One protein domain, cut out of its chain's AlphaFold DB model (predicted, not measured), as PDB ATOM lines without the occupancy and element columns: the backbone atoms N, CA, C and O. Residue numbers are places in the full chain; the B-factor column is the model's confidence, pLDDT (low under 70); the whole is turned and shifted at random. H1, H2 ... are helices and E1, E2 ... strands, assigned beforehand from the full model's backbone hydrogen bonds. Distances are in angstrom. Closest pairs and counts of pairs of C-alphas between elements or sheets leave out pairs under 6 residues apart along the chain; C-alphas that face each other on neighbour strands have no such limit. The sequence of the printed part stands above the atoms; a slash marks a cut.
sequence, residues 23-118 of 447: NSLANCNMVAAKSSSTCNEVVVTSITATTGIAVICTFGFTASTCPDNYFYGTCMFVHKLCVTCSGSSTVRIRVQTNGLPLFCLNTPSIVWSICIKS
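AT A GLANCE: This is residues 23 to 118 of the 447 residues of a protein of Rotaria socialis (UniProt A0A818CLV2). With little regular structure, this is a long, narrow row of two small antiparallel sheets end to end, E1 - E3 - E2 and E4 - E5. H1 packs on E4, and an unnamed tail, residues 98 to 118, folds back along the length. The 96 printed residues, 36 in named elements, run H1 E1 E2 E3 E4 E5, class mixed. It is loose, radius of gyration of the C-alphas 15.8 A, spanning 52 by 28 by 16 A.

HOW THE PARTS SIT: H1, residues 25 to 34, has every O i to N i+4 pair within hydrogen-bond range. Its closest C-alphas to E4, residues 81 to 86, are Ala 32 and Val 83, 5.4 A apart. E1, residues 53 to 57, is antiparallel to E3, residues 74 to 79; N 55 and O 77 are within hydrogen-bond range, 2.8 A. E2, residues 69 to 71, forms a hairpin with E3, N 71 and O 74 at 2.9 A. E3 runs on into E4 at 11 degrees. E4 and E5, residues 92 to 97, form a hairpin, N 84 and O 94 at 2.9 A.

IN THESE COORDINATES: H1, 14.4 A long, begins at C-alpha 25 (24.184, 4.454, 140.776). E1, E2 and E3 measure 12.8 A, 6.5 A and 15.6 A; E4 and E5 16.5 A each, E5 ending at C-alpha 97 (41.167, -5.714, 148.560).

THE WHOLE: The farthest C-alphas, Tyr 72 and Ser 89, are 52.6 A apart. The printed part has no cut; links H1 to E1 and E1 to E2 are long. Residues 107 to 118 have pLDDT under 70.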
ATOM      1  N   ASN A  23      23.680  11.358 144.089       79.19
ATOM      2  CA  ASN A  23      23.965  10.061 144.720       79.19
ATOM      3  C   ASN A  23      23.375   8.905 143.887       79.19
ATOM      4  O   ASN A  23      22.707   8.021 144.415       79.19
ATOM      5  N   SER A  24      23.547   8.961 142.564       90.19
ATOM      6  CA  SER A  24      23.012   7.987 141.619       90.19
ATOM      7  C   SER A  24      23.961   6.804 141.446       90.19
ATOM      8  O   SER A  24      25.179   6.919 141.610       90.19
ATOM      9  N   LEU A  25      23.399   5.652 141.072       90.25
ATOM     10  CA  LEU A  25      24.184   4.454 140.776       90.25
ATOM     11  C   LEU A  25      25.175   4.714 139.629       90.25
ATOM     12  O   LEU A  25      26.303   4.238 139.677       90.25
ATOM     13  N   ALA A  26      24.785   5.544 138.655       89.94
ATOM     14  CA  ALA A  26      25.648   5.975 137.558       89.94
ATOM     15  C   ALA A  26      26.896   6.720 138.058       89.94
ATOM     16  O   ALA A  26      28.007   6.383 137.657       89.94
ATOM     17  N   ASN A  27      26.738   7.669 138.986       85.94
ATOM     18  CA  ASN A  27      27.874   8.393 139.557       85.94
ATOM     19  C   ASN A  27      28.787   7.479 140.381       85.94
ATOM     20  O   ASN A  27      30.008   7.600 140.300       85.94
ATOM     21  N   CYS A  28      28.220   6.528 141.128       86.12
ATOM     22  CA  CYS A  28      29.025   5.525 141.823       86.12
ATOM     23  C   CYS A  28      29.817   4.661 140.832       86.12
ATOM     24  O   CYS A  28      31.023   4.506 141.008       86.12
ATOM     25  N   ASN A  29      29.184   4.171 139.760       89.12
ATOM     26  CA  ASN A  29      29.865   3.402 138.716       89.12
ATOM     27  C   ASN A  29      30.985   4.214 138.051       89.12
ATOM     28  O   ASN A  29      32.058   3.675 137.803       89.12
ATOM     29  N   MET A  30      30.798   5.522 137.834       86.44
ATOM     30  CA  MET A  30      31.868   6.395 137.333       86.44
ATOM     31  C   MET A  30      33.059   6.485 138.297       86.44
ATOM     32  O   MET A  30      34.202   6.492 137.846       86.44
ATOM     33  N   VAL A  31      32.816   6.540 139.612       83.19
ATOM     34  CA  VAL A  31      33.884   6.511 140.628       83.19
ATOM     35  C   VAL A  31      34.568   5.143 140.654       83.19
ATOM     36  O   VAL A  31      35.797   5.077 140.646       83.19
ATOM     37  N   ALA A  32      33.796   4.055 140.627       86.12
ATOM     38  CA  ALA A  32      34.325   2.694 140.581       86.12
ATOM     39  C   ALA A  32      35.199   2.468 139.336       86.12
ATOM     40  O   ALA A  32      36.306   1.950 139.459       86.12
ATOM     41  N   ALA A  33      34.779   2.963 138.170       85.38
ATOM     42  CA  ALA A  33      35.526   2.875 136.915       85.38
ATOM     43  C   ALA A  33      36.841   3.678 136.910       85.38
ATOM     44  O   ALA A  33      37.709   3.440 136.073       85.38
ATOM     45  N   LYS A  34      37.010   4.645 137.824       83.38
ATOM     46  CA  LYS A  34      38.283   5.366 138.014       83.38
ATOM     47  C   LYS A  34      39.263   4.621 138.913       83.38
ATOM     48  O   LYS A  34      40.441   4.970 138.928       83.38
ATOM     49  N   SER A  35      38.799   3.624 139.662       84.62
ATOM     50  CA  SER A  35      39.683   2.755 140.432       84.62
ATOM     51  C   SER A  35      40.351   1.726 139.519       84.62
ATOM     52  O   SER A  35      39.782   1.319 138.507       84.62
ATOM     53  N   SER A  36      41.538   1.249 139.891       87.44
ATOM     54  CA  SER A  36      42.183   0.103 139.234       87.44
ATOM     55  C   SER A  36      41.530  -1.219 139.669       87.44
ATOM     56  O   SER A  36      42.210  -2.141 140.111       87.44
ATOM     57  N   SER A  37      40.195  -1.282 139.608       85.12
ATOM     58  CA  SER A  37      39.421  -2.468 139.963       85.12
ATOM     59  C   SER A  37      39.801  -3.633 139.049       85.12
ATOM     60  O   SER A  37      39.837  -3.511 137.828       85.12
ATOM     61  N   THR A  38      40.069  -4.778 139.655       86.12
ATOM     62  CA  THR A  38      40.428  -6.047 139.030       86.12
ATOM     63  C   THR A  38      39.226  -6.993 138.915       86.12
ATOM     64  O   THR A  38      39.369  -8.132 138.475       86.12
ATOM     65  N   CYS A  39      38.027  -6.542 139.304       88.44
ATOM     66  CA  CYS A  39      36.771  -7.262 139.096       88.44
ATOM     67  C   CYS A  39      35.909  -6.578 138.025       88.44
ATOM     68  O   CYS A  39      35.866  -5.351 137.945       88.44
ATOM     69  N   ASN A  40      35.190  -7.382 137.232       88.19
ATOM     70  CA  ASN A  40      34.336  -6.936 136.120       88.19
ATOM     71  C   ASN A  40      33.010  -6.319 136.605       88.19
ATOM     72  O   ASN A  40      31.945  -6.762 136.188       88.19
ATOM     73  N   GLU A  41      33.061  -5.381 137.553       82.56
ATOM     74  CA  GLU A  41      31.900  -4.683 138.147       82.56
ATOM     75  C   GLU A  41      30.863  -5.592 138.843       82.56
ATOM     76  O   GLU A  41      29.878  -5.119 139.408       82.56
ATOM     77  N   VAL A  42      31.104  -6.903 138.878       86.25
ATOM     78  CA  VAL A  42      30.289  -7.877 139.600       86.25
ATOM     79  C   VAL A  42      30.769  -7.958 141.039       86.25
ATOM     80  O   VAL A  42      31.961  -8.097 141.311       86.25
ATOM     81  N   VAL A  43      29.821  -7.908 141.973       84.94
ATOM     82  CA  VAL A  43      30.085  -8.104 143.399       84.94
ATOM     83  C   VAL A  43      30.695  -9.489 143.613       84.94
ATOM     84  O   VAL A  43      30.049 -10.508 143.380       84.94
ATOM     85  N   VAL A  44      31.938  -9.532 144.091       89.25
ATOM     86  CA  VAL A  44      32.644 -10.792 144.358       89.25
ATOM     87  C   VAL A  44      32.399 -11.239 145.797       89.25
ATOM     88  O   VAL A  44      32.442 -10.450 146.745       89.25
ATOM     89  N   THR A  45      32.130 -12.525 146.000       89.50
ATOM     90  CA  THR A  45      31.984 -13.085 147.354       89.50
ATOM     91  C   THR A  45      33.324 -13.098 148.084       89.50
ATOM     92  O   THR A  45      33.378 -12.738 149.257       89.50
ATOM     93  N   SER A  46      34.412 -13.395 147.366       90.50
ATOM     94  CA  SER A  46      35.782 -13.360 147.875       90.50
ATOM     95  C   SER A  46      36.728 -12.644 146.915       90.50
ATOM     96  O   SER A  46      36.751 -12.938 145.718       90.50
ATOM     97  N   ILE A  47      37.575 -11.759 147.451       89.69
ATOM     98  CA  ILE A  47      38.630 -11.098 146.671       89.69
ATOM     99  C   ILE A  47      39.691 -12.098 146.195       89.69
ATOM    100  O   ILE A  47      40.292 -11.908 145.139       89.69
ATOM    101  N   THR A  48      39.880 -13.211 146.911       87.81
ATOM    102  CA  THR A  48      40.872 -14.234 146.550       87.81
ATOM    103  C   THR A  48      40.548 -14.919 145.225       87.81
ATOM    104  O   THR A  48      41.479 -15.280 144.507       87.81
ATOM    105  N   ALA A  49      39.266 -15.012 144.858       88.44
ATOM    106  CA  ALA A  49      38.797 -15.610 143.606       88.44
ATOM    107  C   ALA A  49      38.913 -14.673 142.391       88.44
ATOM    108  O   ALA A  49      38.712 -15.105 141.259       88.44
ATOM    109  N   THR A  50      39.223 -13.391 142.603       90.81
ATOM    110  CA  THR A  50      39.380 -12.442 141.495       90.81
ATOM    111  C   THR A  50      40.720 -12.612 140.796       90.81
ATOM    112  O   THR A  50      41.726 -12.993 141.411       90.81
ATOM    113  N   THR A  51      40.730 -12.294 139.503       91.69
ATOM    114  CA  THR A  51      41.978 -12.086 138.769       91.69
ATOM    115  C   THR A  51      42.604 -10.808 139.314       91.69
ATOM    116  O   THR A  51      41.905  -9.818 139.508       91.69
ATOM    117  N   GLY A  52      43.888 -10.850 139.656       92.81
ATOM    118  CA  GLY A  52      44.620  -9.671 140.113       92.81
ATOM    119  C   GLY A  52      45.559  -9.136 139.044       92.81
ATOM    120  O   GLY A  52      45.685  -9.714 137.965       92.81
ATOM    121  N   ILE A  53      46.247  -8.050 139.369       93.94
ATOM    122  CA  ILE A  53      47.305  -7.468 138.548       93.94
ATOM    123  C   ILE A  53      48.644  -7.880 139.153       93.94
ATOM    124  O   ILE A  53      48.889  -7.652 140.337       93.94
ATOM    125  N   ALA A  54      49.512  -8.494 138.349       96.19
ATOM    126  CA  ALA A  54      50.874  -8.787 138.775       96.19
ATOM    127  C   ALA A  54      51.669  -7.479 138.907       96.19
ATOM    128  O   ALA A  54      51.771  -6.704 137.956       96.19
ATOM    129  N   VAL A  55      52.242  -7.252 140.082       94.50
ATOM    130  CA  VAL A  55      53.133  -6.136 140.394       94.50
ATOM    131  C   VAL A  55      54.547  -6.692 140.504       94.50
ATOM    132  O   VAL A  55      54.782  -7.666 141.220       94.50
ATOM    133  N   ILE A  56      55.482  -6.089 139.772       96.12
ATOM    134  CA  ILE A  56      56.879  -6.526 139.694       96.12
ATOM    135  C   ILE A  56      57.768  -5.407 140.229       96.12
ATOM    136  O   ILE A  56      57.793  -4.304 139.685       96.12
ATOM    137  N   CYS A  57      58.517  -5.709 141.283       93.50
ATOM    138  CA  CYS A  57      59.353  -4.768 142.010       93.50
ATOM    139  C   CYS A  57      60.809  -5.215 142.025       93.50
ATOM    140  O   CYS A  57      61.174  -6.144 142.739       93.50
ATOM    141  N   THR A  58      61.658  -4.503 141.285       93.94
ATOM    142  CA  THR A  58      63.113  -4.737 141.251       93.94
ATOM    143  C   THR A  58      63.859  -4.079 142.416       93.94
ATOM    144  O   THR A  58      65.042  -4.328 142.610       93.94
ATOM    145  N   PHE A  59      63.187  -3.219 143.190       87.75
ATOM    146  CA  PHE A  59      63.756  -2.515 144.340       87.75
ATOM    147  C   PHE A  59      62.714  -2.357 145.458       87.75
ATOM    148  O   PHE A  59      61.509  -2.337 145.203       87.75
ATOM    149  N   GLY A  60      63.184  -2.180 146.696       80.69
ATOM    150  CA  GLY A  60      62.348  -1.852 147.862       80.69
ATOM    151  C   GLY A  60      61.816  -3.050 148.650       80.69
ATOM    152  O   GLY A  60      61.322  -2.863 149.755       80.69
ATOM    153  N   PHE A  61      61.979  -4.266 148.133       85.31
ATOM    154  CA  PHE A  61      61.645  -5.507 148.831       85.31
ATOM    155  C   PHE A  61      62.876  -6.408 148.937       85.31
ATOM    156  O   PHE A  61      63.747  -6.389 148.069       85.31
ATOM    157  N   THR A  62      62.935  -7.202 150.001       88.00
ATOM    158  CA  THR A  62      63.899  -8.290 150.181       88.00
ATOM    159  C   THR A  62      63.171  -9.626 150.038       88.00
ATOM    160  O   THR A  62      61.940  -9.676 150.032       88.00
ATOM    161  N   ALA A  63      63.919 -10.730 149.992       89.12
ATOM    162  CA  ALA A  63      63.331 -12.070 149.995       89.12
ATOM    163  C   ALA A  63      62.405 -12.322 151.202       89.12
ATOM    164  O   ALA A  63      61.465 -13.096 151.088       89.12
ATOM    165  N   SER A  64      62.648 -11.658 152.338       88.50
ATOM    166  CA  SER A  64      61.848 -11.811 153.558       88.50
ATOM    167  C   SER A  64      60.657 -10.856 153.653       88.50
ATOM    168  O   SER A  64      59.791 -11.073 154.492       88.50
ATOM    169  N   THR A  65      60.621  -9.781 152.859       87.31
ATOM    170  CA  THR A  65      59.525  -8.794 152.890       87.31
ATOM    171  C   THR A  65      58.617  -8.860 151.669       87.31
ATOM    172  O   THR A  65      57.609  -8.158 151.625       87.31
ATOM    173  N   CYS A  66      58.956  -9.683 150.675       90.88
ATOM    174  CA  CYS A  66      58.112  -9.891 149.510       90.88
ATOM    175  C   CYS A  66      56.850 -10.691 149.887       90.88
ATOM    176  O   CYS A  66      56.996 -11.774 150.448       90.88
ATOM    177  N   PRO A  67      55.632 -10.204 149.573       89.50
ATOM    178  CA  PRO A  67      54.396 -10.887 149.966       89.50
ATOM    179  C   PRO A  67      54.188 -12.255 149.307       89.50
ATOM    180  O   PRO A  67      53.642 -13.152 149.937       89.50
ATOM    181  N   ASP A  68      54.621 -12.395 148.053       94.06
ATOM    182  CA  ASP A  68      54.436 -13.610 147.257       94.06
ATOM    183  C   ASP A  68      55.806 -14.187 146.845       94.06
ATOM    184  O   ASP A  68      56.470 -14.861 147.629       94.06
ATOM    185  N   ASN A  69      56.260 -13.933 145.613       95.56
ATOM    186  CA  ASN A  69      57.425 -14.601 145.036       95.56
ATOM    187  C   ASN A  69      58.616 -13.652 144.922       95.56
ATOM    188  O   ASN A  69      58.505 -12.578 144.337       95.56
ATOM    189  N   TYR A  70      59.783 -14.080 145.398       95.12
ATOM    190  CA  TYR A  70      61.029 -13.334 145.237       95.12
ATOM    191  C   TYR A  70      62.033 -14.126 144.403       95.12
ATOM    192  O   TYR A  70      62.463 -15.209 144.802       95.12
ATOM    193  N   PHE A  71      62.429 -13.585 143.252       96.44
ATOM    194  CA  PHE A  71      63.310 -14.271 142.314       96.44
ATOM    195  C   PHE A  71      64.357 -13.319 141.734       96.44
ATOM    196  O   PHE A  71      64.021 -12.248 141.234       96.44
ATOM    197  N   TYR A  72      65.637 -13.692 141.837       95.44
ATOM    198  CA  TYR A  72      66.785 -12.913 141.344       95.44
ATOM    199  C   TYR A  72      66.733 -11.407 141.666       95.44
ATOM    200  O   TYR A  72      66.960 -10.564 140.803       95.44
ATOM    201  N   GLY A  73      66.417 -11.052 142.914       93.81
ATOM    202  CA  GLY A  73      66.351  -9.643 143.325       93.81
ATOM    203  C   GLY A  73      65.037  -8.934 142.985       93.81
ATOM    204  O   GLY A  73      64.907  -7.744 143.250       93.81
ATOM    205  N   THR A  74      64.066  -9.644 142.411       95.38
ATOM    206  CA  THR A  74      62.770  -9.095 142.005       95.38
ATOM    207  C   THR A  74      61.657  -9.695 142.854       95.38
ATOM    208  O   THR A  74      61.488 -10.911 142.893       95.38
ATOM    209  N   CYS A  75      60.883  -8.841 143.517       96.19
ATOM    210  CA  CYS A  75      59.659  -9.225 144.206       96.19
ATOM    211  C   CYS A  75      58.475  -9.148 143.240       96.19
ATOM    212  O   CYS A  75      58.260  -8.121 142.600       96.19
ATOM    213  N   MET A  76      57.703 -10.221 143.137       96.69
ATOM    214  CA  MET A  76      56.493 -10.311 142.335       96.69
ATOM    215  C   MET A  76      55.332 -10.667 143.242       96.69
ATOM    216  O   MET A  76      55.405 -11.676 143.941       96.69
ATOM    217  N   PHE A  77      54.261  -9.884 143.198       95.06
ATOM    218  CA  PHE A  77      53.039 -10.168 143.944       95.06
ATOM    219  C   PHE A  77      51.791  -9.775 143.163       95.06
ATOM    220  O   PHE A  77      51.866  -9.028 142.187       95.06
ATOM    221  N   VAL A  78      50.635 -10.304 143.556       95.62
ATOM    222  CA  VAL A  78      49.373 -10.069 142.840       95.62
ATOM    223  C   VAL A  78      48.495  -9.086 143.607       95.62
ATOM    224  O   VAL A  78      47.895  -9.436 144.618       95.62
ATOM    225  N   HIS A  79      48.355  -7.864 143.103       93.06
ATOM    226  CA  HIS A  79      47.414  -6.877 143.631       93.06
ATOM    227  C   HIS A  79      45.973  -7.230 143.243       93.06
ATOM    228  O   HIS A  79      45.693  -7.501 142.072       93.06
ATOM    229  N   LYS A  80      45.043  -7.191 144.202       92.69
ATOM    230  CA  LYS A  80      43.610  -7.385 143.946       92.69
ATOM    231  C   LYS A  80      42.818  -6.263 144.597       92.69
ATOM    232  O   LYS A  80      42.906  -6.070 145.808       92.69
ATOM    233  N   LEU A  81      41.995  -5.587 143.807       92.44
ATOM    234  CA  LEU A  81      41.085  -4.538 144.254       92.44
ATOM    235  C   LEU A  81      39.764  -4.726 143.523       92.44
ATOM    236  O   LEU A  81      39.752  -4.857 142.315       92.44
ATOM    237  N   CYS A  82      38.641  -4.728 144.218       92.94
ATOM    238  CA  CYS A  82      37.328  -4.793 143.601       92.94
ATOM    239  C   CYS A  82      36.473  -3.669 144.160       92.94
ATOM    240  O   CYS A  82      36.165  -3.660 145.353       92.94
ATOM    241  N   VAL A  83      36.111  -2.723 143.297       91.69
ATOM    242  CA  VAL A  83      35.208  -1.623 143.631       91.69
ATOM    243  C   VAL A  83      33.922  -1.829 142.851       91.69
ATOM    244  O   VAL A  83      33.927  -1.836 141.625       91.69
ATOM    245  N   THR A  84      32.821  -2.038 143.564       92.00
ATOM    246  CA  THR A  84      31.504  -2.302 142.968       92.00
ATOM    247  C   THR A  84      30.463  -1.384 143.572       92.00
ATOM    248  O   THR A  84      30.576  -0.975 144.728       92.00
ATOM    249  N   CYS A  85      29.440  -1.056 142.794       92.25
ATOM    250  CA  CYS A  85      28.327  -0.237 143.240       92.25
ATOM    251  C   CYS A  85      27.025  -1.019 143.130       92.25
ATOM    252  O   CYS A  85      26.835  -1.821 142.218       92.25
ATOM    253  N   SER A  86      26.117  -0.804 144.074       92.50
ATOM    254  CA  SER A  86      24.824  -1.487 144.100       92.50
ATOM    255  C   SER A  86      23.745  -0.621 144.744       92.50
ATOM    256  O   SER A  86      24.050   0.323 145.470       92.50
ATOM    257  N   GLY A  87      22.482  -0.971 144.499       89.12
ATOM    258  CA  GLY A  87      21.316  -0.337 145.114       89.12
ATOM    259  C   GLY A  87      20.552   0.604 144.179       89.12
ATOM    260  O   GLY A  87      21.137   1.288 143.344       89.12
ATOM    261  N   SER A  88      19.223   0.608 144.323       84.00
ATOM    262  CA  SER A  88      18.290   1.424 143.532       84.00
ATOM    263  C   SER A  88      17.832   2.691 144.264       84.00
ATOM    264  O   SER A  88      17.733   3.744 143.644       84.00
ATOM    265  N   SER A  89      17.582   2.609 145.577       83.69
ATOM    266  CA  SER A  89      17.165   3.740 146.430       83.69
ATOM    267  C   SER A  89      18.283   4.278 147.327       83.69
ATOM    268  O   SER A  89      18.289   5.449 147.692       83.69
ATOM    269  N   THR A  90      19.248   3.432 147.687       85.81
ATOM    270  CA  THR A  90      20.451   3.812 148.431       85.81
ATOM    271  C   THR A  90      21.645   3.200 147.729       85.81
ATOM    272  O   THR A  90      21.803   1.980 147.723       85.81
ATOM    273  N   VAL A  91      22.470   4.048 147.127       86.38
ATOM    274  CA  VAL A  91      23.665   3.612 146.414       86.38
ATOM    275  C   VAL A  91      24.747   3.267 147.426       86.38
ATOM    276  O   VAL A  91      25.109   4.077 148.279       86.38
ATOM    277  N   ARG A  92      25.245   2.037 147.348       84.75
ATOM    278  CA  ARG A  92      26.305   1.500 148.198       84.75
ATOM    279  C   ARG A  92      27.506   1.196 147.329       84.75
ATOM    280  O   ARG A  92      27.370   0.483 146.337       84.75
ATOM    281  N   ILE A  93      28.670   1.683 147.735       86.44
ATOM    282  CA  ILE A  93      29.948   1.233 147.192       86.44
ATOM    283  C   ILE A  93      30.489   0.116 148.086       86.44
ATOM    284  O   ILE A  93      30.454   0.217 149.314       86.44
ATOM    285  N   ARG A  94      30.981  -0.957 147.479       86.50
ATOM    286  CA  ARG A  94      31.699  -2.029 148.160       86.50
ATOM    287  C   ARG A  94      33.119  -2.053 147.621       86.50
ATOM    288  O   ARG A  94      33.316  -2.174 146.416       86.50
ATOM    289  N   VAL A  95      34.085  -1.953 148.527       88.38
ATOM    290  CA  VAL A  95      35.514  -2.056 148.221       88.38
ATOM    291  C   VAL A  95      36.054  -3.312 148.888       88.38
ATOM    292  O   VAL A  95      35.887  -3.499 150.091       88.38
ATOM    293  N   GLN A  96      36.678  -4.185 148.107       87.88
ATOM    294  CA  GLN A  96      37.357  -5.388 148.584       87.88
ATOM    295  C   GLN A  96      38.783  -5.392 148.050       87.88
ATOM    296  O   GLN A  96      39.020  -5.011 146.912       87.88
ATOM    297  N   THR A  97      39.736  -5.814 148.864       92.00
ATOM    298  CA  THR A  97      41.167  -5.714 148.560       92.00
ATOM    299  C   THR A  97      41.914  -6.831 149.272       92.00
ATOM    300  O   THR A  97      41.448  -7.307 150.308       92.00
ATOM    301  N   ASN A  98      43.046  -7.268 148.720       88.62
ATOM    302  CA  ASN A  98      43.961  -8.182 149.409       88.62
ATOM    303  C   ASN A  98      45.064  -7.462 150.206       88.62
ATOM    304  O   ASN A  98      45.984  -8.116 150.682       88.62
ATOM    305  N   GLY A  99      44.995  -6.135 150.332       85.56
ATOM    306  CA  GLY A  99      45.929  -5.352 151.149       85.56
ATOM    307  C   GLY A  99      47.279  -5.063 150.494       85.56
ATOM    308  O   GLY A  99      48.104  -4.382 151.096       85.56
ATOM    309  N   LEU A 100      47.520  -5.552 149.276       86.69
ATOM    310  CA  LEU A 100      48.778  -5.317 148.568       86.69
ATOM    311  C   LEU A 100      48.706  -4.010 147.763       86.69
ATOM    312  O   LEU A 100      47.642  -3.692 147.232       86.69
ATOM    313  N   PRO A 101      49.800  -3.239 147.633       86.19
ATOM    314  CA  PRO A 101      49.817  -2.018 146.822       86.19
ATOM    315  C   PRO A 101      49.786  -2.335 145.316       86.19
ATOM    316  O   PRO A 101      50.037  -3.459 144.911       86.19
ATOM    317  N   LEU A 102      49.526  -1.348 144.455       89.69
ATOM    318  CA  LEU A 102      49.664  -1.503 142.991       89.69
ATOM    319  C   LEU A 102      51.078  -1.117 142.488       89.69
ATOM    320  O   LEU A 102      51.332  -1.052 141.291       89.69
ATOM    321  N   PHE A 103      52.006  -0.806 143.393       86.94
ATOM    322  CA  PHE A 103      53.323  -0.247 143.079       86.94
ATOM    323  C   PHE A 103      54.379  -0.689 144.099       86.94
ATOM    324  O   PHE A 103      54.074  -1.333 145.104       86.94
ATOM    325  N   CYS A 104      55.634  -0.325 143.841       87.31
ATOM    326  CA  CYS A 104      56.786  -0.713 144.649       87.31
ATOM    327  C   CYS A 104      57.152   0.370 145.670       87.31
ATOM    328  O   CYS A 104      57.022   1.557 145.389       87.31
ATOM    329  N   LEU A 105      57.691  -0.013 146.834       74.25
ATOM    330  CA  LEU A 105      57.952   0.898 147.967       74.25
ATOM    331  C   LEU A 105      58.864   2.108 147.659       74.25
ATOM    332  O   LEU A 105      58.856   3.078 148.409       74.25
ATOM    333  N   ASN A 106      59.604   2.088 146.545       73.00
ATOM    334  CA  ASN A 106      60.527   3.158 146.146       73.00
ATOM    335  C   ASN A 106      60.124   3.903 144.863       73.00
ATOM    336  O   ASN A 106      60.868   4.773 144.411       73.00
ATOM    337  N   THR A 107      58.979   3.588 144.254       56.97
ATOM    338  CA  THR A 107      58.494   4.357 143.100       56.97
ATOM    339  C   THR A 107      57.738   5.589 143.599       56.97
ATOM    340  O   THR A 107      56.797   5.414 144.375       56.97
ATOM    341  N   PRO A 108      58.099   6.825 143.194       49.66
ATOM    342  CA  PRO A 108      57.305   8.002 143.519       49.66
ATOM    343  C   PRO A 108      55.908   7.835 142.915       49.66
ATOM    344  O   PRO A 108      55.722   7.926 141.705       49.66
ATOM    345  N   SER A 109      54.923   7.537 143.757       46.03
ATOM    346  CA  SER A 109      53.535   7.391 143.334       46.03
ATOM    347  C   SER A 109      52.876   8.765 143.250       46.03
ATOM    348  O   SER A 109      52.896   9.527 144.219       46.03
ATOM    349  N   ILE A 110      52.240   9.063 142.116       39.72
ATOM    350  CA  ILE A 110      51.242  10.131 142.046       39.72
ATOM    351  C   ILE A 110      50.042   9.656 142.869       39.72
ATOM    352  O   ILE A 110      49.428   8.631 142.561       39.72
ATOM    353  N   VAL A 111      49.760  10.367 143.960       40.50
ATOM    354  CA  VAL A 111      48.642  10.060 144.848       40.50
ATOM    355  C   VAL A 111      47.359  10.589 144.231       40.50
ATOM    356  O   VAL A 111      47.143  11.795 144.173       40.50
ATOM    357  N   TRP A 112      46.505   9.679 143.769       35.09
ATOM    358  CA  TRP A 112      45.141  10.016 143.385       35.09
ATOM    359  C   TRP A 112      44.263   9.927 144.627       35.09
ATOM    360  O   TRP A 112      43.894   8.839 145.060       35.09
ATOM    361  N   SER A 113      43.939  11.074 145.216       38.25
ATOM    362  CA  SER A 113      42.946  11.156 146.285       38.25
ATOM    363  C   SER A 113      41.562  11.331 145.667       38.25
ATOM    364  O   SER A 113      41.301  12.323 144.989       38.25
ATOM    365  N   ILE A 114      40.658  10.377 145.900       37.66
ATOM    366  CA  ILE A 114      39.245  10.536 145.541       37.66
ATOM    367  C   ILE A 114      38.553  11.275 146.692       37.66
ATOM    368  O   ILE A 114      38.240  10.685 147.725       37.66
ATOM    369  N   CYS A 115      38.303  12.573 146.515       36.22
ATOM    370  CA  CYS A 115      37.445  13.341 147.415       36.22
ATOM    371  C   CYS A 115      35.975  13.086 147.064       36.22
ATOM    372  O   CYS A 115      35.474  13.587 146.059       36.22
ATOM    373  N   ILE A 116      35.272  12.323 147.901       36.69
ATOM    374  CA  ILE A 116      33.815  12.171 147.808       36.69
ATOM    375  C   ILE A 116      33.186  13.214 148.730       36.69
ATOM    376  O   ILE A 116      33.334  13.141 149.948       36.69
ATOM    377  N   LYS A 117      32.502  14.203 148.151       35.94
ATOM    378  CA  LYS A 117      31.759  15.219 148.905       35.94
ATOM    379  C   LYS A 117      30.299  14.782 149.009       35.94
ATOM    380  O   LYS A 117      29.575  14.835 148.020       35.94
ATOM    381  N   SER A 118      29.880  14.332 150.190       36.62
ATOM    382  CA  SER A 118      28.468  14.051 150.472       36.62
ATOM    383  C   SER A 118      27.768  15.347 150.881       36.62
ATOM    384  O   SER A 118      28.209  16.034 151.802       36.62
TER     385      SER A 118